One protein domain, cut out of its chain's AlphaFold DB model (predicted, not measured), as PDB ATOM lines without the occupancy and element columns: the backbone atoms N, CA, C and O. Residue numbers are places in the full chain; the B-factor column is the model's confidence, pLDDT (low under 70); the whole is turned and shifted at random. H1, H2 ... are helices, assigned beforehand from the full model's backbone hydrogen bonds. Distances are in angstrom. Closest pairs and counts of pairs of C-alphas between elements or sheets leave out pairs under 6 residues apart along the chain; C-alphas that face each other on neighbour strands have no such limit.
ATOM      1  N   ARG A  14     133.339 148.553 189.442       93.50
ATOM      2  CA  ARG A  14     132.213 149.456 189.173       93.50
ATOM      3  C   ARG A  14     132.694 150.667 188.378       93.50
ATOM      4  O   ARG A  14     133.714 151.261 188.715       93.50
ATOM      5  N   ASP A  15     131.943 151.042 187.358       93.56
ATOM      6  CA  ASP A  15     132.201 152.198 186.495       93.56
ATOM      7  C   ASP A  15     131.816 153.539 187.144       93.56
ATOM      8  O   ASP A  15     132.149 154.600 186.622       93.56
ATOM      9  N   TRP A  16     131.185 153.495 188.319       95.19
ATOM     10  CA  TRP A  16     130.844 154.650 189.141       95.19
ATOM     11  C   TRP A  16     131.371 154.512 190.576       95.19
ATOM     12  O   TRP A  16     131.623 153.416 191.082       95.19
ATOM     13  N   CYS A  17     131.488 155.656 191.252       95.94
ATOM     14  CA  CYS A  17     131.870 155.762 192.654       95.94
ATOM     15  C   CYS A  17     130.942 156.759 193.355       95.94
ATOM     16  O   CYS A  17     130.895 157.927 192.976       95.94
ATOM     17  N   ALA A  18     130.195 156.298 194.361       96.31
ATOM     18  CA  ALA A  18     129.371 157.160 195.205       96.31
ATOM     19  C   ALA A  18     130.029 157.290 196.577       96.31
ATOM     20  O   ALA A  18     130.016 156.352 197.374       96.31
ATOM     21  N   VAL A  19     130.620 158.452 196.834       96.31
ATOM     22  CA  VAL A  19     131.235 158.793 198.118       96.31
ATOM     23  C   VAL A  19     130.936 160.249 198.447       96.31
ATOM     24  O   VAL A  19     130.857 161.094 197.554       96.31
ATOM     25  N   ASN A  20     130.775 160.546 199.734       94.44
ATOM     26  CA  ASN A  20     130.559 161.913 200.188       94.44
ATOM     27  C   ASN A  20     131.827 162.745 199.993       94.44
ATOM     28  O   ASN A  20     132.939 162.250 200.178       94.44
ATOM     29  N   ILE A  21     131.654 164.024 199.657       91.75
ATOM     30  CA  ILE A  21     132.763 164.977 199.592       91.75
ATOM     31  C   ILE A  21     133.427 165.123 200.967       91.75
ATOM     32  O   ILE A  21     132.760 165.048 202.000       91.75
ATOM     33  N   THR A  22     134.737 165.367 200.995       90.69
ATOM     34  CA  THR A  22     135.412 165.721 202.247       90.69
ATOM     35  C   THR A  22     135.107 167.170 202.597       90.69
ATOM     36  O   THR A  22     135.328 168.072 201.787       90.69
ATOM     37  N   LEU A  23     134.642 167.396 203.821       88.25
ATOM     38  CA  LEU A  23     134.448 168.723 204.399       88.25
ATOM     39  C   LEU A  23     135.433 168.928 205.553       88.25
ATOM     40  O   LEU A  23     136.021 167.970 206.046       88.25
ATOM     41  N   GLN A  24     135.615 170.181 205.976       84.88
ATOM     42  CA  GLN A  24     136.396 170.543 207.172       84.88
ATOM     43  C   GLN A  24     137.869 170.080 207.163       84.88
ATOM     44  O   GLN A  24     138.504 169.985 208.205       84.88
ATOM     45  N   LYS A  25     138.446 169.845 205.981       82.56
ATOM     46  CA  LYS A  25     139.852 169.443 205.805       82.56
ATOM     47  C   LYS A  25     140.847 170.610 205.750       82.56
ATOM     48  O   LYS A  25     142.030 170.390 205.537       82.56
ATOM     49  N   GLY A  26     140.382 171.856 205.855       83.44
ATOM     50  CA  GLY A  26     141.223 173.050 205.669       83.44
ATOM     51  C   GLY A  26     141.667 173.305 204.218       83.44
ATOM     52  O   GLY A  26     142.208 174.366 203.930       83.44
ATOM     53  N   PHE A  27     141.379 172.381 203.294       86.19
ATOM     54  CA  PHE A  27     141.661 172.504 201.866       86.19
ATOM     55  C   PHE A  27     140.414 172.169 201.043       86.19
ATOM     56  O   PHE A  27     139.863 171.067 201.124       86.19
ATOM     57  N   VAL A  28     139.943 173.138 200.258       86.75
ATOM     58  CA  VAL A  28     138.747 172.972 199.425       86.75
ATOM     59  C   VAL A  28     139.042 171.993 198.293       86.75
ATOM     60  O   VAL A  28     140.056 172.095 197.611       86.75
ATOM     61  N   GLY A  29     138.132 171.045 198.077       86.81
ATOM     62  CA  GLY A  29     138.273 170.061 197.004       86.81
ATOM     63  C   GLY A  29     139.234 168.913 197.318       86.81
ATOM     64  O   GLY A  29     139.570 168.164 196.395       86.81
ATOM     65  N   ALA A  30     139.628 168.745 198.590       93.00
ATOM     66  CA  ALA A  30     140.260 167.520 199.068       93.00
ATOM     67  C   ALA A  30     139.450 166.286 198.622       93.00
ATOM     68  O   ALA A  30     138.228 166.338 198.432       93.00
ATOM     69  N   LYS A  31     140.151 165.193 198.328       93.25
ATOM     70  CA  LYS A  31     139.538 164.000 197.739       93.25
ATOM     71  C   LYS A  31     139.288 162.963 198.833       93.25
ATOM     72  O   LYS A  31     140.201 162.685 199.603       93.25
ATOM     73  N   PRO A  32     138.087 162.356 198.903       95.06
ATOM     74  CA  PRO A  32     137.841 161.259 199.833       95.06
ATOM     75  C   PRO A  32     138.767 160.077 199.534       95.06
ATOM     76  O   PRO A  32     138.885 159.671 198.379       95.06
ATOM     77  N   SER A  33     139.359 159.457 200.556       96.12
ATOM     78  CA  SER A  33     140.267 158.313 200.364       96.12
ATOM     79  C   SER A  33     139.595 157.153 199.620       96.12
ATOM     80  O   SER A  33     140.199 156.544 198.744       96.12
ATOM     81  N   ALA A  34     138.306 156.907 199.875       96.75
ATOM     82  CA  ALA A  34     137.529 155.884 199.170       96.75
ATOM     83  C   ALA A  34     137.420 156.139 197.652       96.75
ATOM     84  O   ALA A  34     137.409 155.189 196.869       96.75
ATOM     85  N   PHE A  35     137.397 157.408 197.220       96.94
ATOM     86  CA  PHE A  35     137.465 157.743 195.796       96.94
ATOM     87  C   PHE A  35     138.818 157.341 195.201       96.94
ATOM     88  O   PHE A  35     138.865 156.734 194.133       96.94
ATOM     89  N   VAL A  36     139.911 157.637 195.909       96.94
ATOM     90  CA  VAL A  36     141.271 157.283 195.475       96.94
ATOM     91  C   VAL A  36     141.429 155.761 195.386       96.94
ATOM     92  O   VAL A  36     141.921 155.265 194.378       96.94
ATOM     93  N   PHE A  37     140.918 155.001 196.359       97.19
ATOM     94  CA  PHE A  37     140.928 153.528 196.337       97.19
ATOM     95  C   PHE A  37     140.163 152.954 195.139       97.19
ATOM     96  O   PHE A  37     140.636 152.033 194.463       97.19
ATOM     97  N   TRP A  38     138.986 153.511 194.844       97.31
ATOM     98  CA  TRP A  38     138.239 153.140 193.646       97.31
ATOM     99  C   TRP A  38     139.038 153.449 192.376       97.31
ATOM    100  O   TRP A  38     139.111 152.603 191.487       97.31
ATOM    101  N   LEU A  39     139.704 154.603 192.305       96.44
ATOM    102  CA  LEU A  39     140.536 154.971 191.160       96.44
ATOM    103  C   LEU A  39     141.719 154.003 190.967       96.44
ATOM    104  O   LEU A  39     141.941 153.547 189.845       96.44
ATOM    105  N   MET A  40     142.421 153.620 192.041       96.44
ATOM    106  CA  MET A  40     143.486 152.600 191.983       96.44
ATOM    107  C   MET A  40     142.950 151.261 191.469       96.44
ATOM    108  O   MET A  40     143.568 150.607 190.622       96.44
ATOM    109  N   SER A  41     141.745 150.895 191.915       94.94
ATOM    110  CA  SER A  41     141.046 149.705 191.439       94.94
ATOM    111  C   SER A  41     140.748 149.815 189.945       94.94
ATOM    112  O   SER A  41     141.112 148.905 189.201       94.94
ATOM    113  N   VAL A  42     140.164 150.917 189.464       95.50
ATOM    114  CA  VAL A  42     139.871 151.147 188.034       95.50
ATOM    115  C   VAL A  42     141.138 151.040 187.182       95.50
ATOM    116  O   VAL A  42     141.122 150.373 186.145       95.50
ATOM    117  N   LEU A  43     142.249 151.621 187.641       95.25
ATOM    118  CA  LEU A  43     143.533 151.605 186.933       95.25
ATOM    119  C   LEU A  43     144.256 150.252 186.975       95.25
ATOM    120  O   LEU A  43     145.202 150.058 186.210       95.25
ATOM    121  N   ASN A  44     143.775 149.306 187.792       95.31
ATOM    122  CA  ASN A  44     144.390 147.992 188.006       95.31
ATOM    123  C   ASN A  44     145.841 148.118 188.510       95.31
ATOM    124  O   ASN A  44     146.747 147.453 187.996       95.31
ATOM    125  N   VAL A  45     146.047 149.000 189.496       95.75
ATOM    126  CA  VAL A  45     147.334 149.185 190.186       95.75
ATOM    127  C   VAL A  45     147.717 147.892 190.903       95.75
ATOM    128  O   VAL A  45     146.857 147.233 191.489       95.75
ATOM    129  N   GLN A  46     148.988 147.509 190.823       93.75
ATOM    130  CA  GLN A  46     149.571 146.307 191.422       93.75
ATOM    131  C   GLN A  46     150.809 146.673 192.246       93.75
ATOM    132  O   GLN A  46     151.380 147.752 192.089       93.75
ATOM    133  N   ILE A  47     151.230 145.764 193.126       93.06
ATOM    134  CA  ILE A  47     152.485 145.906 193.874       93.06
ATOM    135  C   ILE A  47     153.642 146.077 192.878       93.06
ATOM    136  O   ILE A  47     153.727 145.353 191.886       93.06
ATOM    137  N   GLY A  48     154.518 147.044 193.150       91.44
ATOM    138  CA  GLY A  48     155.648 147.400 192.288       91.44
ATOM    139  C   GLY A  48     155.350 148.501 191.269       91.44
ATOM    140  O   GLY A  48     156.279 149.003 190.641       91.44
ATOM    141  N   ASP A  49     154.089 148.917 191.117       94.75
ATOM    142  CA  ASP A  49     153.772 150.112 190.337       94.75
ATOM    143  C   ASP A  49     154.205 151.387 191.048       94.75
ATOM    144  O   ASP A  49     154.101 151.513 192.268       94.75
ATOM    145  N   VAL A  50     154.586 152.381 190.252       94.19
ATOM    146  CA  VAL A  50     154.751 153.753 190.722       94.19
ATOM    147  C   VAL A  50     153.461 154.516 190.445       94.19
ATOM    148  O   VAL A  50     153.064 154.686 189.291       94.19
ATOM    149  N   VAL A  51     152.822 155.002 191.506       95.50
ATOM    150  CA  VAL A  51     151.683 155.922 191.424       95.50
ATOM    151  C   VAL A  51     152.121 157.249 192.027       95.50
ATOM    152  O   VAL A  51     152.396 157.323 193.219       95.50
ATOM    153  N   ALA A  52     152.210 158.285 191.193       93.56
ATOM    154  CA  ALA A  52     152.683 159.604 191.598       93.56
ATOM    155  C   ALA A  52     151.523 160.598 191.730       93.56
ATOM    156  O   ALA A  52     150.751 160.791 190.785       93.56
ATOM    157  N   ASP A  53     151.441 161.271 192.877       94.88
ATOM    158  CA  ASP A  53     150.586 162.439 193.060       94.88
ATOM    159  C   ASP A  53     151.265 163.687 192.471       94.88
ATOM    160  O   ASP A  53     152.123 164.315 193.089       94.88
ATOM    161  N   LEU A  54     150.912 164.030 191.230       94.56
ATOM    162  CA  LEU A  54     151.512 165.160 190.509       94.56
ATOM    163  C   LEU A  54     151.071 166.531 191.046       94.56
ATOM    164  O   LEU A  54     151.742 167.530 190.786       94.56
ATOM    165  N   PHE A  55     149.949 166.595 191.767       90.88
ATOM    166  CA  PHE A  55     149.361 167.841 192.262       90.88
ATOM    167  C   PHE A  55     148.994 167.692 193.741       90.88
ATOM    168  O   PHE A  55     147.807 167.692 194.080       90.88
ATOM    169  N   PRO A  56     150.000 167.601 194.628       89.56
ATOM    170  CA  PRO A  56     149.797 167.119 195.986       89.56
ATOM    171  C   PRO A  56     148.796 167.949 196.790       89.56
ATOM    172  O   PRO A  56     148.030 167.380 197.557       89.56
ATOM    173  N   GLY A  57     148.707 169.271 196.592       90.50
ATOM    174  CA  GLY A  57     147.683 170.102 197.240       90.50
ATOM    175  C   GLY A  57     147.609 169.871 198.758       90.50
ATOM    176  O   GLY A  57     148.521 170.246 199.483       90.50
ATOM    177  N   SER A  58     146.529 169.233 199.224       91.88
ATOM    178  CA  SER A  58     146.319 168.842 200.635       91.88
ATOM    179  C   SER A  58     147.133 167.634 201.123       91.88
ATOM    180  O   SER A  58     147.174 167.386 202.321       91.88
ATOM    181  N   GLY A  59     147.726 166.847 200.226       94.19
ATOM    182  CA  GLY A  59     148.420 165.588 200.523       94.19
ATOM    183  C   GLY A  59     147.496 164.387 200.766       94.19
ATOM    184  O   GLY A  59     147.975 163.262 200.907       94.19
ATOM    185  N   ASP A  60     146.172 164.585 200.784       94.50
ATOM    186  CA  ASP A  60     145.196 163.516 201.051       94.50
ATOM    187  C   ASP A  60     145.233 162.405 199.978       94.50
ATOM    188  O   ASP A  60     144.960 161.242 200.284       94.50
ATOM    189  N   VAL A  61     145.586 162.735 198.727       96.06
ATOM    190  CA  VAL A  61     145.703 161.747 197.639       96.06
ATOM    191  C   VAL A  61     146.937 160.873 197.832       96.06
ATOM    192  O   VAL A  61     146.778 159.652 197.855       96.06
ATOM    193  N   GLN A  62     148.121 161.458 198.045       96.94
ATOM    194  CA  GLN A  62     149.325 160.692 198.391       96.94
ATOM    195  C   GLN A  62     149.101 159.806 199.625       96.94
ATOM    196  O   GLN A  62     149.347 158.606 199.567       96.94
ATOM    197  N   THR A  63     148.506 160.354 200.690       95.75
ATOM    198  CA  THR A  63     148.179 159.587 201.907       95.75
ATOM    199  C   THR A  63     147.292 158.374 201.597       95.75
ATOM    200  O   THR A  63     147.491 157.286 202.135       95.75
ATOM    201  N   ALA A  64     146.303 158.534 200.713       96.62
ATOM    202  CA  ALA A  64     145.436 157.436 200.304       96.62
ATOM    203  C   ALA A  64     146.139 156.420 199.383       96.62
ATOM    204  O   ALA A  64     145.817 155.236 199.454       96.62
ATOM    205  N   ILE A  65     147.089 156.848 198.543       96.88
ATOM    206  CA  ILE A  65     147.935 155.954 197.734       96.88
ATOM    207  C   ILE A  65     148.799 155.080 198.647       96.88
ATOM    208  O   ILE A  65     148.814 153.859 198.488       96.88
ATOM    209  N   ASP A  66     149.455 155.684 199.638       96.06
ATOM    210  CA  ASP A  66     150.307 154.972 200.594       96.06
ATOM    211  C   ASP A  66     149.487 153.941 201.384       96.06
ATOM    212  O   ASP A  66     149.862 152.771 201.488       96.06
ATOM    213  N   ALA A  67     148.299 154.342 201.853       95.75
ATOM    214  CA  ALA A  67     147.360 153.445 202.522       95.75
ATOM    215  C   ALA A  67     146.876 152.300 201.611       95.75
ATOM    216  O   ALA A  67     146.719 151.171 202.076       95.75
ATOM    217  N   TYR A  68     146.654 152.558 200.318       95.81
ATOM    218  CA  TYR A  68     146.272 151.524 199.351       95.81
ATOM    219  C   TYR A  68     147.386 150.482 199.173       95.81
ATOM    220  O   TYR A  68     147.114 149.281 199.198       95.81
ATOM    221  N   PHE A  69     148.642 150.919 199.037       95.31
ATOM    222  CA  PHE A  69     149.779 150.004 198.928       95.31
ATOM    223  C   PHE A  69     150.024 149.213 200.214       95.31
ATOM    224  O   PHE A  69     150.263 148.010 200.127       95.31
ATOM    225  N   SER A  70     149.902 149.847 201.383       93.19
ATOM    226  CA  SER A  70     149.967 149.172 202.689       93.19
ATOM    227  C   SER A  70     148.882 148.096 202.826       93.19
ATOM    228  O   SER A  70     149.174 146.968 203.217       93.19
ATOM    229  N   ALA A  71     147.643 148.391 202.417       90.81
ATOM    230  CA  ALA A  71     146.559 147.410 202.439       90.81
ATOM    231  C   ALA A  71     146.798 146.235 201.471       90.81
ATOM    232  O   ALA A  71     146.460 145.096 201.790       90.81
ATOM    233  N   MET A  72     147.379 146.492 200.295       89.50
ATOM    234  CA  MET A  72     147.635 145.469 199.275       89.50
ATOM    235  C   MET A  72     148.834 144.571 199.608       89.50
ATOM    236  O   MET A  72     148.831 143.399 199.238       89.50
ATOM    237  N   SER A  73     149.849 145.101 200.293       85.69
ATOM    238  CA  SER A  73     151.034 144.340 200.706       85.69
ATOM    239  C   SER A  73     150.813 143.505 201.972       85.69
ATOM    240  O   SER A  73     151.659 142.687 202.313       85.69
ATOM    241  N   GLY A  74     149.685 143.690 202.667       72.50
ATOM    242  CA  GLY A  74     149.406 143.023 203.941       72.50
ATOM    243  C   GLY A  74     150.213 143.579 205.119       72.50
ATOM    244  O   GLY A  74     150.051 143.104 206.242       72.50
ATOM    245  N   HIS A  75     151.043 144.601 204.898       56.38
ATOM    246  CA  HIS A  75     151.785 145.268 205.959       56.38
ATOM    247  C   HIS A  75     150.907 146.335 206.610       56.38
ATOM    248  O   HIS A  75     150.687 147.411 206.048       56.38
ATOM    249  N   ILE A  76     150.418 146.053 207.818       49.03
ATOM    250  CA  ILE A  76     149.807 147.067 208.677       49.03
ATOM    251  C   ILE A  76     150.936 147.758 209.442       49.03
ATOM    252  O   ILE A  76     151.453 147.215 210.417       49.03
ATOM    253  N   GLN A  77     151.323 148.959 209.014       48.75
ATOM    254  CA  GLN A  77     152.334 149.733 209.730       48.75
ATOM    255  C   GLN A  77     151.734 150.348 211.007       48.75
ATOM    256  O   GLN A  77     151.154 151.433 210.990       48.75
ATOM    257  N   PHE A  78     151.890 149.655 212.138       40.88
ATOM    258  CA  PHE A  78     151.715 150.224 213.477       40.88
ATOM    259  C   PHE A  78     153.054 150.808 213.961       40.88
ATOM    260  O   PHE A  78     153.830 150.142 214.639       40.88
ATOM    261  N   GLY A  79     153.331 152.072 213.632       51.78
ATOM    262  CA  GLY A  79     154.511 152.793 214.137       51.78
ATOM    263  C   GLY A  79     155.781 152.690 213.277       51.78
ATOM    264  O   GLY A  79     155.755 152.220 212.146       51.78
ATOM    265  N   LEU A  80     156.883 153.244 213.802       52.28
ATOM    266  CA  LEU A  80     158.128 153.578 213.081       52.28
ATOM    267  C   LEU A  80     159.091 152.389 212.857       52.28
ATOM    268  O   LEU A  80     160.223 152.607 212.438       52.28
ATOM    269  N   PHE A  81     158.693 151.151 213.148       55.16
ATOM    270  CA  PHE A  81     159.571 149.986 212.992       55.16
ATOM    271  C   PHE A  81     158.938 148.951 212.063       55.16
ATOM    272  O   PHE A  81     157.732 148.711 212.127       55.16
ATOM    273  N   GLU A  82     159.765 148.391 211.175       50.78
ATOM    274  CA  GLU A  82     159.397 147.373 210.188       50.78
ATOM    275  C   GLU A  82     158.687 146.183 210.846       50.78
ATOM    276  O   GLU A  82     159.163 145.626 211.834       50.78
ATOM    277  N   THR A  83     157.551 145.773 210.279       56.78
ATOM    278  CA  THR A  83     156.878 144.517 210.628       56.78
ATOM    279  C   THR A  83     157.286 143.431 209.639       56.78
ATOM    280  O   THR A  83     156.975 143.546 208.449       56.78
ATOM    281  N   GLU A  84     157.954 142.387 210.135       46.50
ATOM    282  CA  GLU A  84     158.236 141.147 209.402       46.50
ATOM    283  C   GLU A  84     156.951 140.472 208.894       46.50
ATOM    284  O   GLU A  84     155.904 140.503 209.545       46.50
ATOM    285  N   SER A  85     157.054 139.852 207.715       43.94
ATOM    286  CA  SER A  85     156.014 139.012 207.113       43.94
ATOM    287  C   SER A  85     155.904 137.667 207.837       43.94
ATOM    288  O   SER A  85     156.926 137.057 208.152       43.94
ATOM    289  N   ALA A  86     154.672 137.203 208.062       40.91
ATOM    290  CA  ALA A  86     154.374 135.831 208.482       40.91
ATOM    291  C   ALA A  86     154.536 134.823 207.333       40.91
ATOM    292  O   ALA A  86     154.329 135.226 206.162       40.91
TER     293      ALA A  86
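Overview. This is residues 14 to 86 of the 86 residues of an uncharacterized protein of Pandoraea communis (UniProt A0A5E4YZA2). This domain has little regular structure: two helices, H1 and H2, make a V that opens from near Ser 33 and Ala 64, among long loops. Residues 14 to 32 lead into H1, residues 44 to 59 fold back from its last residue to the first of H2, and residues 74 to 86 form a tail. The printed part has 73 residues with two named helices, H1 then H2, and no named strand; its class is all helix, with 25 residues in named elements. It is only just loose, close to compact, with a radius of gyration of the C-alphas of 13.7 A and spans of 39 by 29 by 22 A.

Arrangement. H1, residues 33 to 43, and H2, residues 60 to 73, touch; their closest C-alphas, those of Ser 33 and Ala 64, are 5.2 A apart. They run the same way at a steep tilt of 62 degrees. In H1 and H2 every O i to N i+4 pair is within hydrogen-bond range.

Along the chain. H1 begins at C-alpha 33 (140.267, 158.313, 200.364) and is 15.4 A long. H2, 20.0 A long, ends at C-alpha 73 (151.034, 144.340, 200.706).

Size, cuts and confidence. The two C-alphas farthest apart, those of Val 28 and Ala 86, are 41.3 A apart. The printed part has no cut, and H1 to H2 is a long link. Residues 75 to 86 have pLDDT under 70.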